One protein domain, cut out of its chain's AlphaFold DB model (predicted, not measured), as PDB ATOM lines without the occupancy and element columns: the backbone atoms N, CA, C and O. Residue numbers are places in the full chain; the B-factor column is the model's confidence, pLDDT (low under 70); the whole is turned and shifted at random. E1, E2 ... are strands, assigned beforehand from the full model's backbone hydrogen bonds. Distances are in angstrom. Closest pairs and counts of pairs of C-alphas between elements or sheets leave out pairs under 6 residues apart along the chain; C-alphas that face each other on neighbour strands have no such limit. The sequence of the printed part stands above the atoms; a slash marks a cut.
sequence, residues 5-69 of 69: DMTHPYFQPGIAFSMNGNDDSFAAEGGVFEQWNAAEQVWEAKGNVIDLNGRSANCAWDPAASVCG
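This is residues 5 to 69 of the 69 residues of an uncharacterized protein of Acidimicrobiia bacterium (UniProt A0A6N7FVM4). With little regular structure, this is an elongated chain with two small hairpins, E1-E2 to one side and E3-E4 towards one end, and a tail, residues 46 to 69, that runs back to a small loop at the other end. The 65 printed residues include four named strands, E1 to E4 in order, and no named helix; both two-stranded sheets are antiparallel. The class is all strand, though named elements hold only 15 residues. The whole is loose, radius of gyration of the C-alphas 15.6 A, spanning 48 by 30 by 17 A.

E1, residues 5 to 7, begins at C-alpha 5 (101.450, 133.257, 210.034) and measures 7.4 A. E2 is residues 16 to 19, 9.5 A; E3, 34 to 37, 9.4 A; E4, 42 to 45, 9.6 A, ending at C-alpha 45 (119.833, 147.936, 211.643).

In hairpin E1-E2, at 154 degrees, N 6 and O 17 are 2.9 A apart, within hydrogen-bond range. In hairpin E3-E4, at 143 degrees, N 37 and O 42 are within range at 2.8 A. E2 and E3 are apart. Residues 30 to 31 pair antiparallel with 50 to 51.

The C-alphas of Ala 39 and Ala 64 are farthest apart, 48.3 A. The link E2 to E3 is long, 14 residues. The printed part has no cut, and no printed residue is under 70 in pLDDT.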
ATOM      1  N   ASP A   5     101.223 131.812 210.033       88.06
ATOM      2  CA  ASP A   5     101.450 133.257 210.034       88.06
ATOM      3  C   ASP A   5     101.604 133.728 211.486       88.06
ATOM      4  O   ASP A   5     100.649 133.684 212.267       88.06
ATOM      5  N   MET A   6     102.832 134.065 211.886       86.62
ATOM      6  CA  MET A   6     103.141 134.439 213.264       86.62
ATOM      7  C   MET A   6     104.395 135.312 213.396       86.62
ATOM      8  O   MET A   6     105.288 135.316 212.548       86.62
ATOM      9  N   THR A   7     104.508 135.990 214.537       87.19
ATOM     10  CA  THR A   7     105.759 136.622 214.972       87.19
ATOM     11  C   THR A   7     106.652 135.576 215.632       87.19
ATOM     12  O   THR A   7     106.263 134.965 216.630       87.19
ATOM     13  N   HIS A   8     107.857 135.376 215.100       85.50
ATOM     14  CA  HIS A   8     108.817 134.429 215.657       85.50
ATOM     15  C   HIS A   8     109.767 135.132 216.645       85.50
ATOM     16  O   HIS A   8     110.363 136.144 216.284       85.50
ATOM     17  N   PRO A   9     109.973 134.610 217.871       87.50
ATOM     18  CA  PRO A   9     110.724 135.311 218.921       87.50
ATOM     19  C   PRO A   9     112.220 135.478 218.621       87.50
ATOM     20  O   PRO A   9     112.876 136.311 219.234       87.50
ATOM     21  N   TYR A  10     112.764 134.680 217.699       85.81
ATOM     22  CA  TYR A  10     114.149 134.813 217.233       85.81
ATOM     23  C   TYR A  10     114.296 135.772 216.042       85.81
ATOM     24  O   TYR A  10     115.411 136.120 215.670       85.81
ATOM     25  N   PHE A  11     113.194 136.161 215.397       87.31
ATOM     26  CA  PHE A  11     113.264 137.063 214.252       87.31
ATOM     27  C   PHE A  11     113.267 138.504 214.726       87.31
ATOM     28  O   PHE A  11     112.684 138.841 215.759       87.31
ATOM     29  N   GLN A  12     113.930 139.362 213.957       85.19
ATOM     30  CA  GLN A  12     113.891 140.783 214.250       85.19
ATOM     31  C   GLN A  12     112.464 141.323 214.114       85.19
ATOM     32  O   GLN A  12     111.706 140.851 213.257       85.19
ATOM     33  N   PRO A  13     112.087 142.321 214.931       85.94
ATOM     34  CA  PRO A  13     110.784 142.957 214.831       85.94
ATOM     35  C   PRO A  13     110.473 143.397 213.395       85.94
ATOM     36  O   PRO A  13     111.265 144.086 212.759       85.94
ATOM     37  N   GLY A  14     109.302 143.000 212.897       83.12
ATOM     38  CA  GLY A  14     108.851 143.304 211.536       83.12
ATOM     39  C   GLY A  14     109.153 142.221 210.497       83.12
ATOM     40  O   GLY A  14     108.596 142.295 209.407       83.12
ATOM     41  N   ILE A  15     109.949 141.195 210.820       88.69
ATOM     42  CA  ILE A  15     110.108 140.007 209.969       88.69
ATOM     43  C   ILE A  15     109.078 138.960 210.401       88.69
ATOM     44  O   ILE A  15     109.142 138.421 211.509       88.69
ATOM     45  N   ALA A  16     108.115 138.678 209.525       87.25
ATOM     46  CA  ALA A  16     107.106 137.658 209.775       87.25
ATOM     47  C   ALA A  16     107.673 136.252 209.536       87.25
ATOM     48  O   ALA A  16     108.445 136.027 208.603       87.25
ATOM     49  N   PHE A  17     107.250 135.298 210.362       88.62
ATOM     50  CA  PHE A  17     107.353 133.885 210.034       88.62
ATOM     51  C   PHE A  17     106.038 133.470 209.391       88.62
ATOM     52  O   PHE A  17     105.003 133.382 210.058       88.62
ATOM     53  N   SER A  18     106.071 133.235 208.088       86.56
ATOM     54  CA  SER A  18     104.872 132.935 207.324       86.56
ATOM     55  C   SER A  18     105.158 131.862 206.291       86.56
ATOM     56  O   SER A  18     106.093 132.004 205.511       86.56
ATOM     57  N   MET A  19     104.349 130.807 206.286       86.06
ATOM     58  CA  MET A  19     104.510 129.675 205.378       86.06
ATOM     59  C   MET A  19     103.169 129.246 204.787       86.06
ATOM     60  O   MET A  19     102.177 129.049 205.495       86.06
ATOM     61  N   ASN A  20     103.170 129.019 203.482       87.44
ATOM     62  CA  ASN A  20     102.101 128.440 202.688       87.44
ATOM     63  C   ASN A  20     102.555 127.098 202.092       87.44
ATOM     64  O   ASN A  20     102.523 126.872 200.887       87.44
ATOM     65  N   GLY A  21     103.018 126.199 202.963       84.00
ATOM     66  CA  GLY A  21     103.481 124.873 202.560       84.00
ATOM     67  C   GLY A  21     104.603 124.944 201.523       84.00
ATOM     68  O   GLY A  21     105.552 125.699 201.696       84.00
ATOM     69  N   ASN A  22     104.468 124.157 200.452       84.50
ATOM     70  CA  ASN A  22     105.451 124.108 199.373       84.50
ATOM     71  C   ASN A  22     105.377 125.308 198.422       84.50
ATOM     72  O   ASN A  22     106.218 125.359 197.538       84.50
ATOM     73  N   ASP A  23     104.414 126.228 198.555       84.38
ATOM     74  CA  ASP A  23     104.322 127.415 197.688       84.38
ATOM     75  C   ASP A  23     105.328 128.512 198.078       84.38
ATOM     76  O   ASP A  23     105.643 129.358 197.244       84.38
ATOM     77  N   ASP A  24     105.848 128.486 199.312       83.88
ATOM     78  CA  ASP A  24     106.904 129.397 199.762       83.88
ATOM     79  C   ASP A  24     108.253 128.668 199.795       83.88
ATOM     80  O   ASP A  24     108.379 127.578 200.359       83.88
ATOM     81  N   SER A  25     109.288 129.297 199.237       81.00
ATOM     82  CA  SER A  25     110.643 128.732 199.221       81.00
ATOM     83  C   SER A  25     111.361 128.838 200.573       81.00
ATOM     84  O   SER A  25     112.267 128.054 200.857       81.00
ATOM     85  N   PHE A  26     110.981 129.810 201.412       84.50
ATOM     86  CA  PHE A  26     111.662 130.114 202.670       84.50
ATOM     87  C   PHE A  26     110.661 130.392 203.791       84.50
ATOM     88  O   PHE A  26     109.623 131.004 203.581       84.50
ATOM     89  N   ALA A  27     111.003 129.982 205.014       82.75
ATOM     90  CA  ALA A  27     110.185 130.256 206.200       82.75
ATOM     91  C   ALA A  27     110.337 131.698 206.727       82.75
ATOM     92  O   ALA A  27     109.506 132.181 207.497       82.75
ATOM     93  N   ALA A  28     111.420 132.368 206.322       88.31
ATOM     94  CA  ALA A  28     111.696 133.771 206.584       88.31
ATOM     95  C   ALA A  28     111.986 134.456 205.250       88.31
ATOM     96  O   ALA A  28     113.025 134.221 204.636       88.31
ATOM     97  N   GLU A  29     111.067 135.303 204.814       87.25
ATOM     98  CA  GLU A  29     111.188 136.072 203.578       87.25
ATOM     99  C   GLU A  29     111.257 137.559 203.910       87.25
ATOM    100  O   GLU A  29     110.503 138.377 203.404       87.25
ATOM    101  N   GLY A  30     112.138 137.921 204.833       89.06
ATOM    102  CA  GLY A  30     112.331 139.307 205.204       89.06
ATOM    103  C   GLY A  30     113.627 139.503 205.961       89.06
ATOM    104  O   GLY A  30     114.184 138.566 206.531       89.06
ATOM    105  N   GLY A  31     114.127 140.729 205.936       90.31
ATOM    106  CA  GLY A  31     115.414 141.057 206.528       90.31
ATOM    107  C   GLY A  31     115.633 142.553 206.634       90.31
ATOM    108  O   GLY A  31     114.860 143.353 206.117       90.31
ATOM    109  N   VAL A  32     116.713 142.935 207.298       91.94
ATOM    110  CA  VAL A  32     117.173 144.320 207.377       91.94
ATOM    111  C   VAL A  32     118.670 144.334 207.102       91.94
ATOM    112  O   VAL A  32     119.370 143.375 207.424       91.94
ATOM    113  N   PHE A  33     119.167 145.391 206.467       91.81
ATOM    114  CA  PHE A  33     120.609 145.570 206.366       91.81
ATOM    115  C   PHE A  33     121.156 145.957 207.728       91.81
ATOM    116  O   PHE A  33     120.609 146.839 208.379       91.81
ATOM    117  N   GLU A  34     122.250 145.329 208.136       93.50
ATOM    118  CA  GLU A  34     122.896 145.626 209.405       93.50
ATOM    119  C   GLU A  34     124.345 146.023 209.194       93.50
ATOM    120  O   GLU A  34     125.027 145.539 208.287       93.50
ATOM    121  N   GLN A  35     124.824 146.904 210.062       95.69
ATOM    122  CA  GLN A  35     126.219 147.293 210.099       95.69
ATOM    123  C   GLN A  35     126.760 147.118 211.510       95.69
ATOM    124  O   GLN A  35     126.146 147.550 212.484       95.69
ATOM    125  N   TRP A  36     127.934 146.502 211.609       96.69
ATOM    126  CA  TRP A  36     128.634 146.336 212.875       96.69
ATOM    127  C   TRP A  36     129.064 147.692 213.452       96.69
ATOM    128  O   TRP A  36     129.828 148.424 212.816       96.69
ATOM    129  N   ASN A  37     128.618 148.000 214.672       96.81
ATOM    130  CA  ASN A  37     129.123 149.100 215.485       96.81
ATOM    131  C   ASN A  37     130.128 148.553 216.508       96.81
ATOM    132  O   ASN A  37     129.762 147.908 217.490       96.81
ATOM    133  N   ALA A  38     131.413 148.847 216.301       97.75
ATOM    134  CA  ALA A  38     132.483 148.364 217.170       97.75
ATOM    135  C   ALA A  38     132.516 149.029 218.559       97.75
ATOM    136  O   ALA A  38     133.045 148.426 219.490       97.75
ATOM    137  N   ALA A  39     131.984 150.249 218.705       97.75
ATOM    138  CA  ALA A  39     131.974 150.964 219.983       97.75
ATOM    139  C   ALA A  39     130.956 150.357 220.955       97.75
ATOM    140  O   ALA A  39     131.246 150.209 222.140       97.75
ATOM    141  N   GLU A  40     129.791 149.971 220.438       96.75
ATOM    142  CA  GLU A  40     128.715 149.357 221.220       96.75
ATOM    143  C   GLU A  40     128.733 147.822 221.154       96.75
ATOM    144  O   GLU A  40     128.039 147.163 221.921       96.75
ATOM    145  N   GLN A  41     129.564 147.251 220.275       96.81
ATOM    146  CA  GLN A  41     129.670 145.812 220.016       96.81
ATOM    147  C   GLN A  41     128.333 145.167 219.623       96.81
ATOM    148  O   GLN A  41     128.012 144.053 220.041       96.81
ATOM    149  N   VAL A  42     127.561 145.866 218.791       95.25
ATOM    150  CA  VAL A  42     126.255 145.414 218.298       95.25
ATOM    151  C   VAL A  42     126.166 145.524 216.779       95.25
ATOM    152  O   VAL A  42     126.843 146.339 216.149       95.25
ATOM    153  N   TRP A  43     125.308 144.698 216.184       92.62
ATOM    154  CA  TRP A  43     124.848 144.880 214.810       92.62
ATOM    155  C   TRP A  43     123.665 145.844 214.824       92.62
ATOM    156  O   TRP A  43     122.660 145.591 215.481       92.62
ATOM    157  N   GLU A  44     123.809 146.975 214.141       93.19
ATOM    158  CA  GLU A  44     122.763 147.988 214.063       93.19
ATOM    159  C   GLU A  44     122.022 147.896 212.737       93.19
ATOM    160  O   GLU A  44     122.636 148.000 211.668       93.19
ATOM    161  N   ALA A  45     120.695 147.817 212.806       91.06
ATOM    162  CA  ALA A  45     119.833 147.936 211.643       91.06
ATOM    163  C   ALA A  45     120.021 149.294 210.940       91.06
ATOM    164  O   ALA A  45     119.955 150.369 211.544       91.06
ATOM    165  N   LYS A  46     120.229 149.241 209.627       92.19
ATOM    166  CA  LYS A  46     120.323 150.384 208.722       92.19
ATOM    167  C   LYS A  46     119.114 150.372 207.792       92.19
ATOM    168  O   LYS A  46     119.108 149.724 206.749       92.19
ATOM    169  N   GLY A  47     118.098 151.144 208.170       87.38
ATOM    170  CA  GLY A  47     116.885 151.335 207.378       87.38
ATOM    171  C   GLY A  47     115.716 150.455 207.817       87.38
ATOM    172  O   GLY A  47     115.663 149.988 208.951       87.38
ATOM    173  N   ASN A  48     114.749 150.295 206.911       90.69
ATOM    174  CA  ASN A  48     113.508 149.571 207.171       90.69
ATOM    175  C   ASN A  48     113.651 148.078 206.864       90.69
ATOM    176  O   ASN A  48     114.475 147.681 206.039       90.69
ATOM    177  N   VAL A  49     112.777 147.274 207.474       90.44
ATOM    178  CA  VAL A  49     112.613 145.866 207.109       90.44
ATOM    179  C   VAL A  49     112.202 145.763 205.641       90.44
ATOM    180  O   VAL A  49     111.268 146.422 205.180       90.44
ATOM    181  N   ILE A  50     112.925 144.923 204.915       90.81
ATOM    182  CA  ILE A  50     112.603 144.476 203.571       90.81
ATOM    183  C   ILE A  50     111.690 143.265 203.729       90.81
ATOM    184  O   ILE A  50     112.123 142.231 204.233       90.81
ATOM    185  N   ASP A  51     110.437 143.413 203.310       87.94
ATOM    186  CA  ASP A  51     109.438 142.346 203.313       87.94
ATOM    187  C   ASP A  51     109.313 141.726 201.912       87.94
ATOM    188  O   ASP A  51     108.924 142.388 200.941       87.94
ATOM    189  N   LEU A  52     109.678 140.451 201.815       87.06
ATOM    190  CA  LEU A  52     109.592 139.605 200.627       87.06
ATOM    191  C   LEU A  52     108.570 138.475 200.795       87.06
ATOM    192  O   LEU A  52     108.542 137.578 199.958       87.06
ATOM    193  N   ASN A  53     107.713 138.523 201.816       86.12
ATOM    194  CA  ASN A  53     106.703 137.502 202.070       86.12
ATOM    195  C   ASN A  53     105.820 137.252 200.834       86.12
ATOM    196  O   ASN A  53     105.076 138.132 200.390       86.12
ATOM    197  N   GLY A  54     105.904 136.044 200.273       81.25
ATOM    198  CA  GLY A  54     105.197 135.633 199.055       81.25
ATOM    199  C   GLY A  54     105.669 136.301 197.775       81.25
ATOM    200  O   GLY A  54     104.969 136.238 196.765       81.25
ATOM    201  N   ARG A  55     106.808 136.992 197.812       84.12
ATOM    202  CA  ARG A  55     107.405 137.644 196.644       84.12
ATOM    203  C   ARG A  55     108.480 136.780 195.996       84.12
ATOM    204  O   ARG A  55     108.792 137.013 194.829       84.12
ATOM    205  N   SER A  56     109.019 135.793 196.712       79.75
ATOM    206  CA  SER A  56     109.945 134.803 196.158       79.75
ATOM    207  C   SER A  56     109.138 133.644 195.580       79.75
ATOM    208  O   SER A  56     108.628 132.797 196.308       79.75
ATOM    209  N   ALA A  57     108.980 133.617 194.260       78.81
ATOM    210  CA  ALA A  57     108.341 132.485 193.607       78.81
ATOM    211  C   ALA A  57     109.254 131.256 193.661       78.81
ATOM    212  O   ALA A  57     110.467 131.365 193.456       78.81
ATOM    213  N   ASN A  58     108.658 130.082 193.850       81.50
ATOM    214  CA  ASN A  58     109.348 128.839 193.540       81.50
ATOM    215  C   ASN A  58     109.740 128.815 192.062       81.50
ATOM    216  O   ASN A  58     108.979 129.249 191.197       81.50
ATOM    217  N   CYS A  59     110.890 128.226 191.780       83.62
ATOM    218  CA  CYS A  59     111.360 127.986 190.425       83.62
ATOM    219  C   CYS A  59     111.682 126.509 190.227       83.62
ATOM    220  O   CYS A  59     111.966 125.784 191.189       83.62
ATOM    221  N   ALA A  60     111.673 126.062 188.973       88.44
ATOM    222  CA  ALA A  60     112.229 124.766 188.646       88.44
ATOM    223  C   ALA A  60     113.756 124.896 188.570       88.44
ATOM    224  O   ALA A  60     114.306 125.822 187.976       88.44
ATOM    225  N   TRP A  61     114.467 123.963 189.200       89.25
ATOM    226  CA  TRP A  61     115.915 123.893 189.058       89.25
ATOM    227  C   TRP A  61     116.277 123.257 187.712       89.25
ATOM    228  O   TRP A  61     115.937 122.095 187.475       89.25
ATOM    229  N   ASP A  62     116.999 123.989 186.861       93.00
ATOM    230  CA  ASP A  62     117.629 123.450 185.656       93.00
ATOM    231  C   ASP A  62     119.092 123.061 185.956       93.00
ATOM    232  O   ASP A  62     119.961 123.935 186.065       93.00
ATOM    233  N   PRO A  63     119.414 121.754 186.056       90.75
ATOM    234  CA  PRO A  63     120.770 121.301 186.340       90.75
ATOM    235  C   PRO A  63     121.743 121.519 185.174       90.75
ATOM    236  O   PRO A  63     122.949 121.564 185.408       90.75
ATOM    237  N   ALA A  64     121.260 121.641 183.932       94.50
ATOM    238  CA  ALA A  64     122.123 121.814 182.766       94.50
ATOM    239  C   ALA A  64     122.672 123.243 182.686       94.50
ATOM    240  O   ALA A  64     123.851 123.436 182.394       94.50
ATOM    241  N   ALA A  65     121.833 124.235 182.987       93.06
ATOM    242  CA  ALA A  65     122.233 125.638 183.031       93.06
ATOM    243  C   ALA A  65     122.662 126.111 184.434       93.06
ATOM    244  O   ALA A  65     123.223 127.196 184.558       93.06
ATOM    245  N   SER A  66     122.457 125.299 185.479       90.62
ATOM    246  CA  SER A  66     122.680 125.684 186.884       90.62
ATOM    247  C   SER A  66     121.922 126.959 187.273       90.62
ATOM    248  O   SER A  66     122.441 127.813 187.994       90.62
ATOM    249  N   VAL A  67     120.694 127.092 186.766       90.12
ATOM    250  CA  VAL A  67     119.815 128.235 187.026       90.12
ATOM    251  C   VAL A  67     118.467 127.782 187.572       90.12
ATOM    252  O   VAL A  67     118.009 126.662 187.362       90.12
ATOM    253  N   CYS A  68     117.843 128.706 188.284       82.31
ATOM    254  CA  CYS A  68     116.483 128.644 188.790       82.31
ATOM    255  C   CYS A  68     115.598 129.398 187.784       82.31
ATOM    256  O   CYS A  68     115.845 130.585 187.548       82.31
ATOM    257  N   GLY A  69     114.651 128.703 187.142       72.94
ATOM    258  CA  GLY A  69     113.806 129.238 186.064       72.94
ATOM    259  C   GLY A  69     112.397 128.669 186.047       72.94
ATOM    260  O   GLY A  69     112.219 127.494 186.436       72.94
TER     261      GLY A  69